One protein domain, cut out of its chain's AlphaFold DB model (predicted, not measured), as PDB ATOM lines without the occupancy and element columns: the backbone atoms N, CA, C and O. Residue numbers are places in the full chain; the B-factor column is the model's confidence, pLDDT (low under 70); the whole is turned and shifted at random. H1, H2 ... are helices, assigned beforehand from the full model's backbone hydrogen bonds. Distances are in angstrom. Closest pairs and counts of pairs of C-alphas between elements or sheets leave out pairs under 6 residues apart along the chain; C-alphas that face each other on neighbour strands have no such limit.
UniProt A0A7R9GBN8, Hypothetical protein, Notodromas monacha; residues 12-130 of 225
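What this domain is: This is residues 12 to 130 of the 225 residues of the protein "Hypothetical protein" of Notodromas monacha (UniProt A0A7R9GBN8). Little regular structure is present: long loops wind through an elongated body, with residues 21 to 26 sticking out at one end and the long helix H3 reaching to the other. H2 meets H3 with its first residues, about perpendicular, and the tiny H1 packs on H2. The printed part has 119 residues with three named helices, H1, H2, H3 in that order, holding 43 residues, and no named strand; the class is all helix. It is compact, with a radius of gyration of the C-alphas of 15.2 A, and spans 54 by 29 by 27 A.

How they stand to each other: H1, residues 53 to 56, touches residues 75 to 82 alone of H2, residues 73 to 89; the closest C-alphas, of Val 55 and Asp 75, are 5.6 A apart. Residues 73 to 77 alone of H2 touch residues 117 to 124 alone of H3, residues 109 to 130, about perpendicular at 74 degrees; the closest C-alphas, of Asp 73 and Ala 121, are 4.7 A apart. H1 and H3 are apart. In H2 and H3 every O i to N i+4 pair is within hydrogen-bond range; H1 is too short for one.

Where its parts are: H1 begins at C-alpha 53 (-23.149, -37.464, -42.778). H2 is 24.7 A long; H3, 31.7 A, ends at C-alpha 130 (-39.800, -47.399, -66.318).

The domain as a whole: The printed part has no cut, and both links are long. Mean pLDDT of the printed part is 71.4, under 70 in residues 12 to 49 and 94.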
ATOM      1  N   TYR A  12     -22.103 -45.788 -21.307       34.44
ATOM      2  CA  TYR A  12     -22.532 -44.401 -21.104       34.44
ATOM      3  C   TYR A  12     -24.036 -44.223 -21.369       34.44
ATOM      4  O   TYR A  12     -24.585 -44.822 -22.291       34.44
ATOM      5  N   SER A  13     -24.696 -43.397 -20.553       35.25
ATOM      6  CA  SER A  13     -26.088 -42.960 -20.736       35.25
ATOM      7  C   SER A  13     -26.203 -41.803 -21.742       35.25
ATOM      8  O   SER A  13     -25.200 -41.201 -22.120       35.25
ATOM      9  N   SER A  14     -27.431 -41.435 -22.134       35.12
ATOM     10  CA  SER A  14     -27.731 -40.352 -23.096       35.12
ATOM     11  C   SER A  14     -27.249 -38.951 -22.689       35.12
ATOM     12  O   SER A  14     -27.325 -38.027 -23.488       35.12
ATOM     13  N   HIS A  15     -26.755 -38.798 -21.457       35.19
ATOM     14  CA  HIS A  15     -26.154 -37.571 -20.926       35.19
ATOM     15  C   HIS A  15     -24.635 -37.713 -20.698       35.19
ATOM     16  O   HIS A  15     -24.039 -36.882 -20.020       35.19
ATOM     17  N   GLY A  16     -24.001 -38.780 -21.201       34.72
ATOM     18  CA  GLY A  16     -22.556 -39.001 -21.071       34.72
ATOM     19  C   GLY A  16     -22.092 -39.541 -19.710       34.72
ATOM     20  O   GLY A  16     -20.895 -39.530 -19.435       34.72
ATOM     21  N   ASN A  17     -22.989 -40.049 -18.857       32.59
ATOM     22  CA  ASN A  17     -22.608 -40.608 -17.549       32.59
ATOM     23  C   ASN A  17     -22.402 -42.128 -17.591       32.59
ATOM     24  O   ASN A  17     -23.208 -42.838 -18.193       32.59
ATOM     25  N   TYR A  18     -21.333 -42.600 -16.936       39.66
ATOM     26  CA  TYR A  18     -20.857 -43.987 -16.939       39.66
ATOM     27  C   TYR A  18     -21.678 -44.936 -16.046       39.66
ATOM     28  O   TYR A  18     -21.847 -44.650 -14.863       39.66
ATOM     29  N   GLU A  19     -22.062 -46.113 -16.555       37.81
ATOM     30  CA  GLU A  19     -22.589 -47.228 -15.746       37.81
ATOM     31  C   GLU A  19     -21.813 -48.538 -16.002       37.81
ATOM     32  O   GLU A  19     -21.339 -48.821 -17.100       37.81
ATOM     33  N   LYS A  20     -21.601 -49.352 -14.963       34.09
ATOM     34  CA  LYS A  20     -20.674 -50.500 -14.988       34.09
ATOM     35  C   LYS A  20     -21.427 -51.833 -15.131       34.09
ATOM     36  O   LYS A  20     -21.837 -52.410 -14.130       34.09
ATOM     37  N   GLY A  21     -21.562 -52.349 -16.357       34.78
ATOM     38  CA  GLY A  21     -22.091 -53.694 -16.668       34.78
ATOM     39  C   GLY A  21     -20.992 -54.713 -17.020       34.78
ATOM     40  O   GLY A  21     -19.918 -54.335 -17.474       34.78
ATOM     41  N   ARG A  22     -21.199 -56.013 -16.768       32.12
ATOM     42  CA  ARG A  22     -20.177 -57.072 -16.923       32.12
ATOM     43  C   ARG A  22     -20.197 -57.712 -18.322       32.12
ATOM     44  O   ARG A  22     -21.223 -58.240 -18.718       32.12
ATOM     45  N   GLY A  23     -19.021 -57.783 -18.957       30.48
ATOM     46  CA  GLY A  23     -18.580 -58.881 -19.834       30.48
ATOM     47  C   GLY A  23     -19.265 -59.054 -21.196       30.48
ATOM     48  O   GLY A  23     -20.189 -59.844 -21.322       30.48
ATOM     49  N   GLY A  24     -18.713 -58.424 -22.236       30.77
ATOM     50  CA  GLY A  24     -19.007 -58.706 -23.647       30.77
ATOM     51  C   GLY A  24     -18.315 -57.687 -24.556       30.77
ATOM     52  O   GLY A  24     -18.217 -56.525 -24.186       30.77
ATOM     53  N   PHE A  25     -17.773 -58.108 -25.700       30.42
ATOM     54  CA  PHE A  25     -17.121 -57.212 -26.665       30.42
ATOM     55  C   PHE A  25     -18.120 -56.155 -27.170       30.42
ATOM     56  O   PHE A  25     -19.206 -56.517 -27.613       30.42
ATOM     57  N   VAL A  26     -17.764 -54.866 -27.115       33.53
ATOM     58  CA  VAL A  26     -18.580 -53.766 -27.660       33.53
ATOM     59  C   VAL A  26     -17.729 -52.989 -28.657       33.53
ATOM     60  O   VAL A  26     -16.776 -52.316 -28.268       33.53
ATOM     61  N   ALA A  27     -18.063 -53.102 -29.942       33.38
ATOM     62  CA  ALA A  27     -17.711 -52.083 -30.918       33.38
ATOM     63  C   ALA A  27     -18.675 -50.904 -30.720       33.38
ATOM     64  O   ALA A  27     -19.878 -51.102 -30.542       33.38
ATOM     65  N   ASN A  28     -18.121 -49.697 -30.680       36.38
ATOM     66  CA  ASN A  28     -18.819 -48.439 -30.442       36.38
ATOM     67  C   ASN A  28     -20.058 -48.297 -31.356       36.38
ATOM     68  O   ASN A  28     -19.918 -48.302 -32.569       36.38
ATOM     69  N   CYS A  29     -21.246 -48.187 -30.750       42.75
ATOM     70  CA  CYS A  29     -22.515 -47.695 -31.310       42.75
ATOM     71  C   CYS A  29     -22.878 -48.158 -32.751       42.75
ATOM     72  O   CYS A  29     -22.664 -47.424 -33.708       42.75
ATOM     73  N   TYR A  30     -23.539 -49.316 -32.901       41.38
ATOM     74  CA  TYR A  30     -24.179 -49.738 -34.164       41.38
ATOM     75  C   TYR A  30     -25.613 -50.221 -33.933       41.38
ATOM     76  O   TYR A  30     -25.850 -50.983 -33.000       41.38
ATOM     77  N   PHE A  31     -26.563 -49.833 -34.795       44.31
ATOM     78  CA  PHE A  31     -27.928 -50.380 -34.778       44.31
ATOM     79  C   PHE A  31     -28.599 -50.376 -36.155       44.31
ATOM     80  O   PHE A  31     -28.887 -49.303 -36.680       44.31
ATOM     81  N   PRO A  32     -28.976 -51.550 -36.677       46.53
ATOM     82  CA  PRO A  32     -29.896 -51.578 -37.813       46.53
ATOM     83  C   PRO A  32     -30.969 -52.697 -37.736       46.53
ATOM     84  O   PRO A  32     -30.811 -53.717 -37.073       46.53
ATOM     85  N   SER A  33     -32.134 -52.413 -38.333       39.28
ATOM     86  CA  SER A  33     -33.140 -53.385 -38.840       39.28
ATOM     87  C   SER A  33     -34.435 -52.693 -39.280       39.28
ATOM     88  O   SER A  33     -35.360 -53.321 -39.793       39.28
ATOM     89  N   SER A  34     -34.567 -51.383 -39.058       43.28
ATOM     90  CA  SER A  34     -35.589 -50.545 -39.704       43.28
ATOM     91  C   SER A  34     -35.322 -49.079 -39.373       43.28
ATOM     92  O   SER A  34     -35.848 -48.545 -38.396       43.28
ATOM     93  N   TYR A  35     -34.475 -48.451 -40.195       45.00
ATOM     94  CA  TYR A  35     -34.280 -47.000 -40.298       45.00
ATOM     95  C   TYR A  35     -33.867 -46.309 -38.999       45.00
ATOM     96  O   TYR A  35     -34.708 -45.710 -38.329       45.00
ATOM     97  N   ARG A  36     -32.588 -46.435 -38.617       49.19
ATOM     98  CA  ARG A  36     -32.017 -45.832 -37.404       49.19
ATOM     99  C   ARG A  36     -30.546 -45.474 -37.596       49.19
ATOM    100  O   ARG A  36     -29.741 -46.355 -37.838       49.19
ATOM    101  N   VAL A  37     -30.261 -44.191 -37.413       48.59
ATOM    102  CA  VAL A  37     -29.087 -43.613 -36.753       48.59
ATOM    103  C   VAL A  37     -27.745 -44.311 -36.961       48.59
ATOM    104  O   VAL A  37     -27.413 -45.280 -36.277       48.59
ATOM    105  N   LEU A  38     -26.934 -43.724 -37.832       49.97
ATOM    106  CA  LEU A  38     -25.552 -44.127 -38.056       49.97
ATOM    107  C   LEU A  38     -24.635 -43.301 -37.150       49.97
ATOM    108  O   LEU A  38     -24.860 -42.109 -36.992       49.97
ATOM    109  N   VAL A  39     -23.631 -43.909 -36.527       51.28
ATOM    110  CA  VAL A  39     -22.787 -43.246 -35.519       51.28
ATOM    111  C   VAL A  39     -21.318 -43.415 -35.895       51.28
ATOM    112  O   VAL A  39     -20.917 -44.474 -36.375       51.28
ATOM    113  N   THR A  40     -20.505 -42.382 -35.666       44.44
ATOM    114  CA  THR A  40     -19.048 -42.448 -35.822       44.44
ATOM    115  C   THR A  40     -18.376 -43.059 -34.583       44.44
ATOM    116  O   THR A  40     -18.840 -42.927 -33.449       44.44
ATOM    117  N   SER A  41     -17.271 -43.777 -34.792       45.47
ATOM    118  CA  SER A  41     -16.547 -44.495 -33.733       45.47
ATOM    119  C   SER A  41     -15.520 -43.647 -32.976       45.47
ATOM    120  O   SER A  41     -14.844 -44.187 -32.095       45.47
ATOM    121  N   ASP A  42     -15.379 -42.364 -33.316       45.75
ATOM    122  CA  ASP A  42     -14.329 -41.504 -32.772       45.75
ATOM    123  C   ASP A  42     -14.682 -40.969 -31.379       45.75
ATOM    124  O   ASP A  42     -15.832 -40.656 -31.065       45.75
ATOM    125  N   LEU A  43     -13.653 -40.900 -30.528       42.22
ATOM    126  CA  LEU A  43     -13.726 -40.695 -29.075       42.22
ATOM    127  C   LEU A  43     -14.436 -39.400 -28.636       42.22
ATOM    128  O   LEU A  43     -14.906 -39.351 -27.502       42.22
ATOM    129  N   ASP A  44     -14.567 -38.410 -29.523       43.19
ATOM    130  CA  ASP A  44     -15.239 -37.132 -29.248       43.19
ATOM    131  C   ASP A  44     -16.739 -37.129 -29.623       43.19
ATOM    132  O   ASP A  44     -17.479 -36.241 -29.199       43.19
ATOM    133  N   PHE A  45     -17.224 -38.136 -30.370       47.16
ATOM    134  CA  PHE A  45     -18.585 -38.175 -30.944       47.16
ATOM    135  C   PHE A  45     -19.353 -39.478 -30.676       47.16
ATOM    136  O   PHE A  45     -20.373 -39.754 -31.315       47.16
ATOM    137  N   SER A  46     -18.897 -40.277 -29.708       50.34
ATOM    138  CA  SER A  46     -19.476 -41.584 -29.388       50.34
ATOM    139  C   SER A  46     -21.002 -41.522 -29.208       50.34
ATOM    140  O   SER A  46     -21.501 -40.809 -28.339       50.34
ATOM    141  N   CYS A  47     -21.736 -42.321 -29.986       55.47
ATOM    142  CA  CYS A  47     -23.199 -42.495 -29.910       55.47
ATOM    143  C   CYS A  47     -24.051 -41.277 -30.332       55.47
ATOM    144  O   CYS A  47     -25.242 -41.240 -30.017       55.47
ATOM    145  N   ARG A  48     -23.491 -40.320 -31.088       65.38
ATOM    146  CA  ARG A  48     -24.262 -39.255 -31.753       65.38
ATOM    147  C   ARG A  48     -24.817 -39.708 -33.106       65.38
ATOM    148  O   ARG A  48     -24.127 -40.358 -33.884       65.38
ATOM    149  N   ASP A  49     -26.057 -39.328 -33.394       69.69
ATOM    150  CA  ASP A  49     -26.665 -39.585 -34.696       69.69
ATOM    151  C   ASP A  49     -26.010 -38.746 -35.796       69.69
ATOM    152  O   ASP A  49     -26.052 -37.516 -35.773       69.69
ATOM    153  N   ALA A  50     -25.398 -39.444 -36.742       74.38
ATOM    154  CA  ALA A  50     -24.694 -38.931 -37.900       74.38
ATOM    155  C   ALA A  50     -25.355 -39.389 -39.206       74.38
ATOM    156  O   ALA A  50     -24.697 -39.395 -40.240       74.38
ATOM    157  N   THR A  51     -26.636 -39.790 -39.187       80.50
ATOM    158  CA  THR A  51     -27.358 -40.323 -40.359       80.50
ATOM    159  C   THR A  51     -27.103 -39.490 -41.611       80.50
ATOM    160  O   THR A  51     -26.744 -40.044 -42.647       80.50
ATOM    161  N   ARG A  52     -27.201 -38.159 -41.513       87.25
ATOM    162  CA  ARG A  52     -26.996 -37.258 -42.652       87.25
ATOM    163  C   ARG A  52     -25.578 -37.329 -43.237       87.25
ATOM    164  O   ARG A  52     -25.432 -37.322 -44.458       87.25
ATOM    165  N   ALA A  53     -24.560 -37.458 -42.387       85.50
ATOM    166  CA  ALA A  53     -23.149 -37.464 -42.778       85.50
ATOM    167  C   ALA A  53     -22.799 -38.599 -43.754       85.50
ATOM    168  O   ALA A  53     -21.925 -38.446 -44.601       85.50
ATOM    169  N   PHE A  54     -23.514 -39.725 -43.698       81.94
ATOM    170  CA  PHE A  54     -23.247 -40.881 -44.560       81.94
ATOM    171  C   PHE A  54     -23.570 -40.655 -46.036       81.94
ATOM    172  O   PHE A  54     -23.042 -41.361 -46.894       81.94
ATOM    173  N   VAL A  55     -24.428 -39.684 -46.337       88.19
ATOM    174  CA  VAL A  55     -24.806 -39.341 -47.714       88.19
ATOM    175  C   VAL A  55     -24.292 -37.971 -48.128       88.19
ATOM    176  O   VAL A  55     -24.022 -37.764 -49.304       88.19
ATOM    177  N   THR A  56     -24.058 -37.060 -47.179       87.44
ATOM    178  CA  THR A  56     -23.413 -35.770 -47.470       87.44
ATOM    179  C   THR A  56     -21.885 -35.840 -47.476       87.44
ATOM    180  O   THR A  56     -21.245 -34.971 -48.058       87.44
ATOM    181  N   GLY A  57     -21.291 -36.838 -46.815       85.62
ATOM    182  CA  GLY A  57     -19.845 -36.940 -46.594       85.62
ATOM    183  C   GLY A  57     -19.297 -35.969 -45.540       85.62
ATOM    184  O   GLY A  57     -18.086 -35.925 -45.330       85.62
ATOM    185  N   ASP A  58     -20.158 -35.192 -44.879       84.88
ATOM    186  CA  ASP A  58     -19.753 -34.201 -43.881       84.88
ATOM    187  C   ASP A  58     -19.754 -34.801 -42.470       84.88
ATOM    188  O   ASP A  58     -20.777 -34.838 -41.788       84.88
ATOM    189  N   PHE A  59     -18.584 -35.273 -42.040       81.94
ATOM    190  CA  PHE A  59     -18.351 -35.829 -40.703       81.94
ATOM    191  C   PHE A  59     -17.748 -34.808 -39.719       81.94
ATOM    192  O   PHE A  59     -17.218 -35.196 -38.677       81.94
ATOM    193  N   SER A  60     -17.809 -33.509 -40.035       81.62
ATOM    194  CA  SER A  60     -17.459 -32.437 -39.094       81.62
ATOM    195  C   SER A  60     -18.467 -32.359 -37.933       81.62
ATOM    196  O   SER A  60     -19.597 -32.828 -38.079       81.62
ATOM    197  N   PRO A  61     -18.126 -31.749 -36.781       78.12
ATOM    198  CA  PRO A  61     -19.061 -31.580 -35.660       78.12
ATOM    199  C   PRO A  61     -20.412 -30.953 -36.050       78.12
ATOM    200  O   PRO A  61     -21.442 -31.272 -35.441       78.12
ATOM    201  N   GLU A  62     -20.394 -30.072 -37.051       83.31
ATOM    202  CA  GLU A  62     -21.542 -29.390 -37.644       83.31
ATOM    203  C   GLU A  62     -22.350 -30.305 -38.579       83.31
ATOM    204  O   GLU A  62     -23.573 -30.185 -38.643       83.31
ATOM    205  N   GLY A  63     -21.684 -31.235 -39.268       78.81
ATOM    206  CA  GLY A  63     -22.284 -32.220 -40.172       78.81
ATOM    207  C   GLY A  63     -22.918 -33.430 -39.477       78.81
ATOM    208  O   GLY A  63     -23.810 -34.072 -40.042       78.81
ATOM    209  N   LEU A  64     -22.531 -33.717 -38.227       79.38
ATOM    210  CA  LEU A  64     -23.105 -34.785 -37.394       79.38
ATOM    211  C   LEU A  64     -24.498 -34.405 -36.854       79.38
ATOM    212  O   LEU A  64     -24.687 -34.150 -35.656       79.38
ATOM    213  N   ILE A  65     -25.480 -34.340 -37.749       83.38
ATOM    214  CA  ILE A  65     -26.878 -34.050 -37.420       83.38
ATOM    215  C   ILE A  65     -27.803 -35.213 -37.792       83.38
ATOM    216  O   ILE A  65     -27.589 -35.938 -38.765       83.38
ATOM    217  N   ASP A  66     -28.861 -35.353 -36.996       80.31
ATOM    218  CA  ASP A  66     -29.881 -36.397 -37.115       80.31
ATOM    219  C   ASP A  66     -30.993 -36.058 -38.119       80.31
ATOM    220  O   ASP A  66     -31.771 -36.928 -38.522       80.31
ATOM    221  N   ASP A  67     -31.073 -34.788 -38.512       88.12
ATOM    222  CA  ASP A  67     -32.071 -34.267 -39.432       88.12
ATOM    223  C   ASP A  67     -31.694 -34.543 -40.892       88.12
ATOM    224  O   ASP A  67     -30.634 -34.147 -41.377       88.12
ATOM    225  N   VAL A  68     -32.591 -35.219 -41.598       89.50
ATOM    226  CA  VAL A  68     -32.476 -35.581 -43.013       89.50
ATOM    227  C   VAL A  68     -33.427 -34.777 -43.899       89.50
ATOM    228  O   VAL A  68     -33.545 -35.058 -45.094       89.50
ATOM    229  N   ASP A  69     -34.105 -33.769 -43.348       90.75
ATOM    230  CA  ASP A  69     -34.910 -32.861 -44.152       90.75
ATOM    231  C   ASP A  69     -34.024 -32.104 -45.161       90.75
ATOM    232  O   ASP A  69     -32.875 -31.732 -44.903       90.75
ATOM    233  N   GLY A  70     -34.559 -31.923 -46.370       90.12
ATOM    234  CA  GLY A  70     -33.846 -31.302 -47.488       90.12
ATOM    235  C   GLY A  70     -32.873 -32.220 -48.237       90.12
ATOM    236  O   GLY A  70     -32.295 -31.777 -49.228       90.12
ATOM    237  N   LEU A  71     -32.702 -33.477 -47.817       92.75
ATOM    238  CA  LEU A  71     -31.989 -34.474 -48.619       92.75
ATOM    239  C   LEU A  71     -32.759 -34.824 -49.900       92.75
ATOM    240  O   LEU A  71     -33.992 -34.809 -49.927       92.75
ATOM    241  N   SER A  72     -32.023 -35.158 -50.962       94.44
ATOM    242  CA  SER A  72     -32.623 -35.588 -52.225       94.44
ATOM    243  C   SER A  72     -33.192 -37.010 -52.132       94.44
ATOM    244  O   SER A  72     -32.794 -37.804 -51.279       94.44
ATOM    245  N   ASP A  73     -34.076 -37.385 -53.063       94.00
ATOM    246  CA  ASP A  73     -34.560 -38.770 -53.181       94.00
ATOM    247  C   ASP A  73     -33.394 -39.771 -53.339       94.00
ATOM    248  O   ASP A  73     -33.482 -40.906 -52.871       94.00
ATOM    249  N   ALA A  74     -32.291 -39.366 -53.984       93.75
ATOM    250  CA  ALA A  74     -31.096 -40.197 -54.119       93.75
ATOM    251  C   ALA A  74     -30.387 -40.404 -52.778       93.75
ATOM    252  O   ALA A  74     -30.077 -41.544 -52.437       93.75
ATOM    253  N   ASP A  75     -30.219 -39.341 -51.997       93.81
ATOM    254  CA  ASP A  75     -29.601 -39.412 -50.671       93.81
ATOM    255  C   ASP A  75     -30.450 -40.252 -49.713       93.81
ATOM    256  O   ASP A  75     -29.925 -41.111 -49.014       93.81
ATOM    257  N   LEU A  76     -31.779 -40.090 -49.722       92.88
ATOM    258  CA  LEU A  76     -32.675 -40.912 -48.902       92.88
ATOM    259  C   LEU A  76     -32.521 -42.407 -49.215       92.88
ATOM    260  O   LEU A  76     -32.481 -43.228 -48.298       92.88
ATOM    261  N   ARG A  77     -32.397 -42.774 -50.496       93.81
ATOM    262  CA  ARG A  77     -32.101 -44.163 -50.887       93.81
ATOM    263  C   ARG A  77     -30.696 -44.591 -50.459       93.81
ATOM    264  O   ARG A  77     -30.544 -45.714 -49.996       93.81
ATOM    265  N   GLY A  78     -29.704 -43.703 -50.534       90.06
ATOM    266  CA  GLY A  78     -28.358 -43.955 -50.012       90.06
ATOM    267  C   GLY A  78     -28.353 -44.261 -48.509       90.06
ATOM    268  O   GLY A  78     -27.648 -45.161 -48.061       90.06
ATOM    269  N   LEU A  79     -29.205 -43.596 -47.719       88.06
ATOM    270  CA  LEU A  79     -29.386 -43.920 -46.298       88.06
ATOM    271  C   LEU A  79     -29.941 -45.336 -46.082       88.06
ATOM    272  O   LEU A  79     -29.531 -46.023 -45.147       88.06
ATOM    273  N   ASP A  80     -30.865 -45.784 -46.934       87.62
ATOM    274  CA  ASP A  80     -31.381 -47.159 -46.904       87.62
ATOM    275  C   ASP A  80     -30.293 -48.180 -47.275       87.62
ATOM    276  O   ASP A  80     -30.185 -49.219 -46.621       87.62
ATOM    277  N   GLU A  81     -29.434 -47.867 -48.248       87.44
ATOM    278  CA  GLU A  81     -28.278 -48.697 -48.610       87.44
ATOM    279  C   GLU A  81     -27.276 -48.822 -47.455       87.44
ATOM    280  O   GLU A  81     -26.878 -49.938 -47.110       87.44
ATOM    281  N   TRP A  82     -26.933 -47.710 -46.797       83.56
ATOM    282  CA  TRP A  82     -26.094 -47.727 -45.599       83.56
ATOM    283  C   TRP A  82     -26.736 -48.522 -44.461       83.56
ATOM    284  O   TRP A  82     -26.070 -49.363 -43.858       83.56
ATOM    285  N   SER A  83     -28.035 -48.336 -44.202       81.00
ATOM    286  CA  SER A  83     -28.759 -49.129 -43.197       81.00
ATOM    287  C   SER A  83     -28.645 -50.629 -43.484       81.00
ATOM    288  O   SER A  83     -28.297 -51.393 -42.588       81.00
ATOM    289  N   LYS A  84     -28.881 -51.050 -44.735       81.69
ATOM    290  CA  LYS A  84     -28.784 -52.456 -45.166       81.69
ATOM    291  C   LYS A  84     -27.366 -53.012 -45.078       81.69
ATOM    292  O   LYS A  84     -27.187 -54.191 -44.781       81.69
ATOM    293  N   PHE A  85     -26.359 -52.194 -45.376       80.06
ATOM    294  CA  PHE A  85     -24.962 -52.568 -45.191       80.06
ATOM    295  C   PHE A  85     -24.703 -52.899 -43.719       80.06
ATOM    296  O   PHE A  85     -24.285 -54.011 -43.413       80.06
ATOM    297  N   TYR A  86     -25.049 -51.997 -42.799       72.94
ATOM    298  CA  TYR A  86     -24.841 -52.238 -41.372       72.94
ATOM    299  C   TYR A  86     -25.678 -53.412 -40.838       72.94
ATOM    300  O   TYR A  86     -25.182 -54.149 -39.992       72.94
ATOM    301  N   ASP A  87     -26.896 -53.629 -41.357       74.00
ATOM    302  CA  ASP A  87     -27.734 -54.815 -41.074       74.00
ATOM    303  C   ASP A  87     -27.037 -56.133 -41.373       74.00
ATOM    304  O   ASP A  87     -27.218 -57.118 -40.657       74.00
ATOM    305  N   ARG A  88     -26.242 -56.157 -42.438       81.50
ATOM    306  CA  ARG A  88     -25.527 -57.356 -42.857       81.50
ATOM    307  C   ARG A  88     -24.213 -57.533 -42.105       81.50
ATOM    308  O   ARG A  88     -23.870 -58.658 -41.758       81.50
ATOM    309  N   GLU A  89     -23.479 -56.445 -41.885       79.12
ATOM    310  CA  GLU A  89     -22.114 -56.512 -41.355       79.12
ATOM    311  C   GLU A  89     -22.050 -56.509 -39.811       79.12
ATOM    312  O   GLU A  89     -21.031 -56.903 -39.244       79.12
ATOM    313  N   TYR A  90     -23.110 -56.085 -39.107       70.06
ATOM    314  CA  TYR A  90     -23.087 -55.895 -37.649       70.06
ATOM    315  C   TYR A  90     -24.304 -56.492 -36.940       70.06
ATOM    316  O   TYR A  90     -25.409 -56.567 -37.468       70.06
ATOM    317  N   SER A  91     -24.111 -56.892 -35.681       75.06
ATOM    318  CA  SER A  91     -25.204 -57.382 -34.838       75.06
ATOM    319  C   SER A  91     -26.074 -56.233 -34.333       75.06
ATOM    320  O   SER A  91     -25.585 -55.293 -33.708       75.06
ATOM    321  N   TYR A  92     -27.381 -56.349 -34.541       70.75
ATOM    322  CA  TYR A  92     -28.359 -55.425 -33.984       70.75
ATOM    323  C   TYR A  92     -28.401 -55.495 -32.454       70.75
ATOM    324  O   TYR A  92     -28.605 -56.565 -31.880       70.75
ATOM    325  N   VAL A  93     -28.281 -54.340 -31.794       70.38
ATOM    326  CA  VAL A  93     -28.285 -54.256 -30.323       70.38
ATOM    327  C   VAL A  93     -29.455 -53.451 -29.732       70.38
ATOM    328  O   VAL A  93     -29.536 -53.311 -28.514       70.38
ATOM    329  N   GLY A  94     -30.381 -52.911 -30.547       68.88
ATOM    330  CA  GLY A  94     -31.445 -52.008 -30.075       68.88
ATOM    331  C   GLY A  94     -31.673 -50.705 -30.863       68.88
ATOM    332  O   GLY A  94     -31.550 -50.634 -32.079       68.88
ATOM    333  N   LYS A  95     -32.144 -49.673 -30.162       73.56
ATOM    334  CA  LYS A  95     -32.889 -48.544 -30.731       73.56
ATOM    335  C   LYS A  95     -32.451 -47.229 -30.082       73.56
ATOM    336  O   LYS A  95     -32.608 -47.106 -28.873       73.56
ATOM    337  N   LEU A  96     -31.981 -46.240 -30.854       73.75
ATOM    338  CA  LEU A  96     -31.651 -44.926 -30.282       73.75
ATOM    339  C   LEU A  96     -32.922 -44.123 -29.970       73.75
ATOM    340  O   LEU A  96     -33.746 -43.893 -30.857       73.75
ATOM    341  N   SER A  97     -33.062 -43.701 -28.712       78.12
ATOM    342  CA  SER A  97     -34.089 -42.748 -28.286       78.12
ATOM    343  C   SER A  97     -33.695 -41.335 -28.722       78.12
ATOM    344  O   SER A  97     -32.626 -40.859 -28.351       78.12
ATOM    345  N   GLY A  98     -34.556 -40.654 -29.471       81.25
ATOM    346  CA  GLY A  98     -34.310 -39.339 -30.052       81.25
ATOM    347  C   GLY A  98     -35.342 -38.992 -31.127       81.25
ATOM    348  O   GLY A  98     -36.518 -39.343 -31.020       81.25
ATOM    349  N   ARG A  99     -34.896 -38.320 -32.191       84.38
ATOM    350  CA  ARG A  99     -35.756 -37.820 -33.274       84.38
ATOM    351  C   ARG A  99     -36.628 -38.890 -33.908       84.38
ATOM    352  O   ARG A  99     -37.809 -38.649 -34.141       84.38
ATOM    353  N   TYR A 100     -36.072 -40.067 -34.164       82.06
ATOM    354  CA  TYR A 100     -36.774 -41.147 -34.852       82.06
ATOM    355  C   TYR A 100     -37.612 -42.019 -33.899       82.06
ATOM    356  O   TYR A 100     -38.675 -42.522 -34.272       82.06
ATOM    357  N   TYR A 101     -37.186 -42.190 -32.644       81.19
ATOM    358  CA  TYR A 101     -37.853 -43.099 -31.711       81.19
ATOM    359  C   TYR A 101     -37.880 -42.586 -30.286       81.19
ATOM    360  O   TYR A 101     -36.915 -42.006 -29.818       81.19
ATOM    361  N   ASP A 102     -38.971 -42.840 -29.573       82.25
ATOM    362  CA  ASP A 102     -39.077 -42.447 -28.171       82.25
ATOM    363  C   ASP A 102     -38.318 -43.397 -27.225       82.25
ATOM    364  O   ASP A 102     -37.815 -44.450 -27.628       82.25
ATOM    365  N   ALA A 103     -38.291 -43.056 -25.932       82.62
ATOM    366  CA  ALA A 103     -37.640 -43.850 -24.886       82.62
ATOM    367  C   ALA A 103     -38.217 -45.272 -24.720       82.62
ATOM    368  O   ALA A 103     -37.596 -46.122 -24.087       82.62
ATOM    369  N   LYS A 104     -39.399 -45.553 -25.284       81.06
ATOM    370  CA  LYS A 104     -40.023 -46.887 -25.315       81.06
ATOM    371  C   LYS A 104     -39.753 -47.613 -26.641       81.06
ATOM    372  O   LYS A 104     -40.329 -48.669 -26.894       81.06
ATOM    373  N   GLY A 105     -38.922 -47.044 -27.515       73.94
ATOM    374  CA  GLY A 105     -38.580 -47.580 -28.829       73.94
ATOM    375  C   GLY A 105     -39.674 -47.421 -29.891       73.94
ATOM    376  O   GLY A 105     -39.561 -48.023 -30.969       73.94
ATOM    377  N   ARG A 106     -40.725 -46.632 -29.619       84.50
ATOM    378  CA  ARG A 106     -41.863 -46.417 -30.527       84.50
ATOM    379  C   ARG A 106     -41.528 -45.335 -31.562       84.50
ATOM    380  O   ARG A 106     -40.848 -44.371 -31.216       84.50
ATOM    381  N   PRO A 107     -41.972 -45.476 -32.826       83.69
ATOM    382  CA  PRO A 107     -41.687 -44.502 -33.880       83.69
ATOM    383  C   PRO A 107     -42.337 -43.150 -33.587       83.69
ATOM    384  O   PRO A 107     -43.537 -43.082 -33.302       83.69
ATOM    385  N   THR A 108     -41.557 -42.080 -33.711       88.94
ATOM    386  CA  THR A 108     -42.053 -40.702 -33.628       88.94
ATOM    387  C   THR A 108     -42.810 -40.310 -34.904       88.94
ATOM    388  O   THR A 108     -42.867 -41.060 -35.884       88.94
ATOM    389  N   ALA A 109     -43.397 -39.109 -34.920       95.19
ATOM    390  CA  ALA A 109     -43.951 -38.531 -36.145       95.19
ATOM    391  C   ALA A 109     -42.874 -38.360 -37.233       95.19
ATOM    392  O   ALA A 109     -43.131 -38.673 -38.395       95.19
ATOM    393  N   TYR A 110     -41.663 -37.958 -36.837       90.31
ATOM    394  CA  TYR A 110     -40.533 -37.783 -37.746       90.31
ATOM    395  C   TYR A 110     -40.166 -39.096 -38.443       90.31
ATOM    396  O   TYR A 110     -40.109 -39.145 -39.666       90.31
ATOM    397  N   GLN A 111     -40.037 -40.200 -37.699       86.56
ATOM    398  CA  GLN A 111     -39.761 -41.511 -38.300       86.56
ATOM    399  C   GLN A 111     -40.828 -41.939 -39.307       86.56
ATOM    400  O   GLN A 111     -40.508 -42.490 -40.360       86.56
ATOM    401  N   LYS A 112     -42.108 -41.710 -38.997       90.81
ATOM    402  CA  LYS A 112     -43.201 -42.046 -39.920       90.81
ATOM    403  C   LYS A 112     -43.099 -41.230 -41.208       90.81
ATOM    404  O   LYS A 112     -43.289 -41.787 -42.291       90.81
ATOM    405  N   GLN A 113     -42.778 -39.942 -41.095       92.88
ATOM    406  CA  GLN A 113     -42.577 -39.065 -42.244       92.88
ATOM    407  C   GLN A 113     -41.352 -39.481 -43.063       92.88
ATOM    408  O   GLN A 113     -41.463 -39.625 -44.278       92.88
ATOM    409  N   PHE A 114     -40.227 -39.771 -42.410       89.25
ATOM    410  CA  PHE A 114     -39.024 -40.290 -43.053       89.25
ATOM    411  C   PHE A 114     -39.317 -41.564 -43.856       89.25
ATOM    412  O   PHE A 114     -39.035 -41.622 -45.049       89.25
ATOM    413  N   THR A 115     -39.975 -42.560 -43.254       87.88
ATOM    414  CA  THR A 115     -40.337 -43.801 -43.959       87.88
ATOM    415  C   THR A 115     -41.274 -43.541 -45.143       87.88
ATOM    416  O   THR A 115     -41.166 -44.213 -46.170       87.88
ATOM    417  N   LYS A 116     -42.186 -42.565 -45.044       93.75
ATOM    418  CA  LYS A 116     -43.041 -42.158 -46.168       93.75
ATOM    419  C   LYS A 116     -42.222 -41.526 -47.298       93.75
ATOM    420  O   LYS A 116     -42.421 -41.900 -48.452       93.75
ATOM    421  N   ASN A 117     -41.307 -40.616 -46.972       92.62
ATOM    422  CA  ASN A 117     -40.422 -39.969 -47.943       92.62
ATOM    423  C   ASN A 117     -39.527 -40.997 -48.636       92.62
ATOM    424  O   ASN A 117     -39.434 -40.997 -49.856       92.62
ATOM    425  N   LEU A 118     -38.962 -41.937 -47.882       91.94
ATOM    426  CA  LEU A 118     -38.132 -42.998 -48.434       91.94
ATOM    427  C   LEU A 118     -38.906 -43.910 -49.396       91.94
ATOM    428  O   LEU A 118     -38.431 -44.206 -50.489       91.94
ATOM    429  N   ARG A 119     -40.125 -44.326 -49.029       93.25
ATOM    430  CA  ARG A 119     -40.993 -45.102 -49.935       93.25
ATOM    431  C   ARG A 119     -41.277 -44.339 -51.222       93.25
ATOM    432  O   ARG A 119     -41.198 -44.926 -52.296       93.25
ATOM    433  N   LYS A 120     -41.573 -43.042 -51.111       93.81
ATOM    434  CA  LYS A 120     -41.760 -42.175 -52.275       93.81
ATOM    435  C   LYS A 120     -40.486 -42.112 -53.121       93.81
ATOM    436  O   LYS A 120     -40.582 -42.270 -54.325       93.81
ATOM    437  N   ALA A 121     -39.311 -41.976 -52.509       93.81
ATOM    438  CA  ALA A 121     -38.037 -41.929 -53.218       93.81
ATOM    439  C   ALA A 121     -37.749 -43.210 -54.022       93.81
ATOM    440  O   ALA A 121     -37.203 -43.132 -55.124       93.81
ATOM    441  N   PHE A 122     -38.128 -44.388 -53.515       93.56
ATOM    442  CA  PHE A 122     -38.053 -45.636 -54.287       93.56
ATOM    443  C   PHE A 122     -39.094 -45.689 -55.411       93.56
ATOM    444  O   PHE A 122     -38.734 -45.980 -56.544       93.56
ATOM    445  N   GLN A 123     -40.347 -45.313 -55.142       93.94
ATOM    446  CA  GLN A 123     -41.389 -45.249 -56.175       93.94
ATOM    447  C   GLN A 123     -41.023 -44.287 -57.316       93.94
ATOM    448  O   GLN A 123     -41.226 -44.615 -58.481       93.94
ATOM    449  N   SER A 124     -40.451 -43.122 -56.991       91.12
ATOM    450  CA  SER A 124     -39.934 -42.164 -57.973       91.12
ATOM    451  C   SER A 124     -38.846 -42.796 -58.842       91.12
ATOM    452  O   SER A 124     -38.875 -42.629 -60.057       91.12
ATOM    453  N   LYS A 125     -37.912 -43.550 -58.239       92.19
ATOM    454  CA  LYS A 125     -36.838 -44.246 -58.966       92.19
ATOM    455  C   LYS A 125     -37.405 -45.283 -59.934       92.19
ATOM    456  O   LYS A 125     -37.045 -45.273 -61.106       92.19
ATOM    457  N   ASP A 126     -38.318 -46.132 -59.471       91.69
ATOM    458  CA  ASP A 126     -38.915 -47.187 -60.299       91.69
ATOM    459  C   ASP A 126     -39.733 -46.597 -61.461       91.69
ATOM    460  O   ASP A 126     -39.694 -47.097 -62.592       91.69
ATOM    461  N   ALA A 127     -40.451 -45.498 -61.206       90.06
ATOM    462  CA  ALA A 127     -41.176 -44.756 -62.230       90.06
ATOM    463  C   ALA A 127     -40.222 -44.114 -63.251       90.06
ATOM    464  O   ALA A 127     -40.458 -44.217 -64.455       90.06
ATOM    465  N   GLU A 128     -39.125 -43.500 -62.794       89.31
ATOM    466  CA  GLU A 128     -38.095 -42.927 -63.665       89.31
ATOM    467  C   GLU A 128     -37.436 -44.007 -64.538       89.31
ATOM    468  O   GLU A 128     -37.299 -43.823 -65.747       89.31
ATOM    469  N   GLU A 129     -37.077 -45.158 -63.968       91.44
ATOM    470  CA  GLU A 129     -36.493 -46.282 -64.707       91.44
ATOM    471  C   GLU A 129     -37.469 -46.866 -65.735       91.44
ATOM    472  O   GLU A 129     -37.074 -47.184 -66.860       91.44
ATOM    473  N   SER A 130     -38.753 -46.960 -65.390       91.12
ATOM    474  CA  SER A 130     -39.800 -47.399 -66.318       91.12
ATOM    475  C   SER A 130     -39.965 -46.408 -67.473       91.12
ATOM    476  O   SER A 130     -39.976 -46.808 -68.639       91.12
TER     477      SER A 130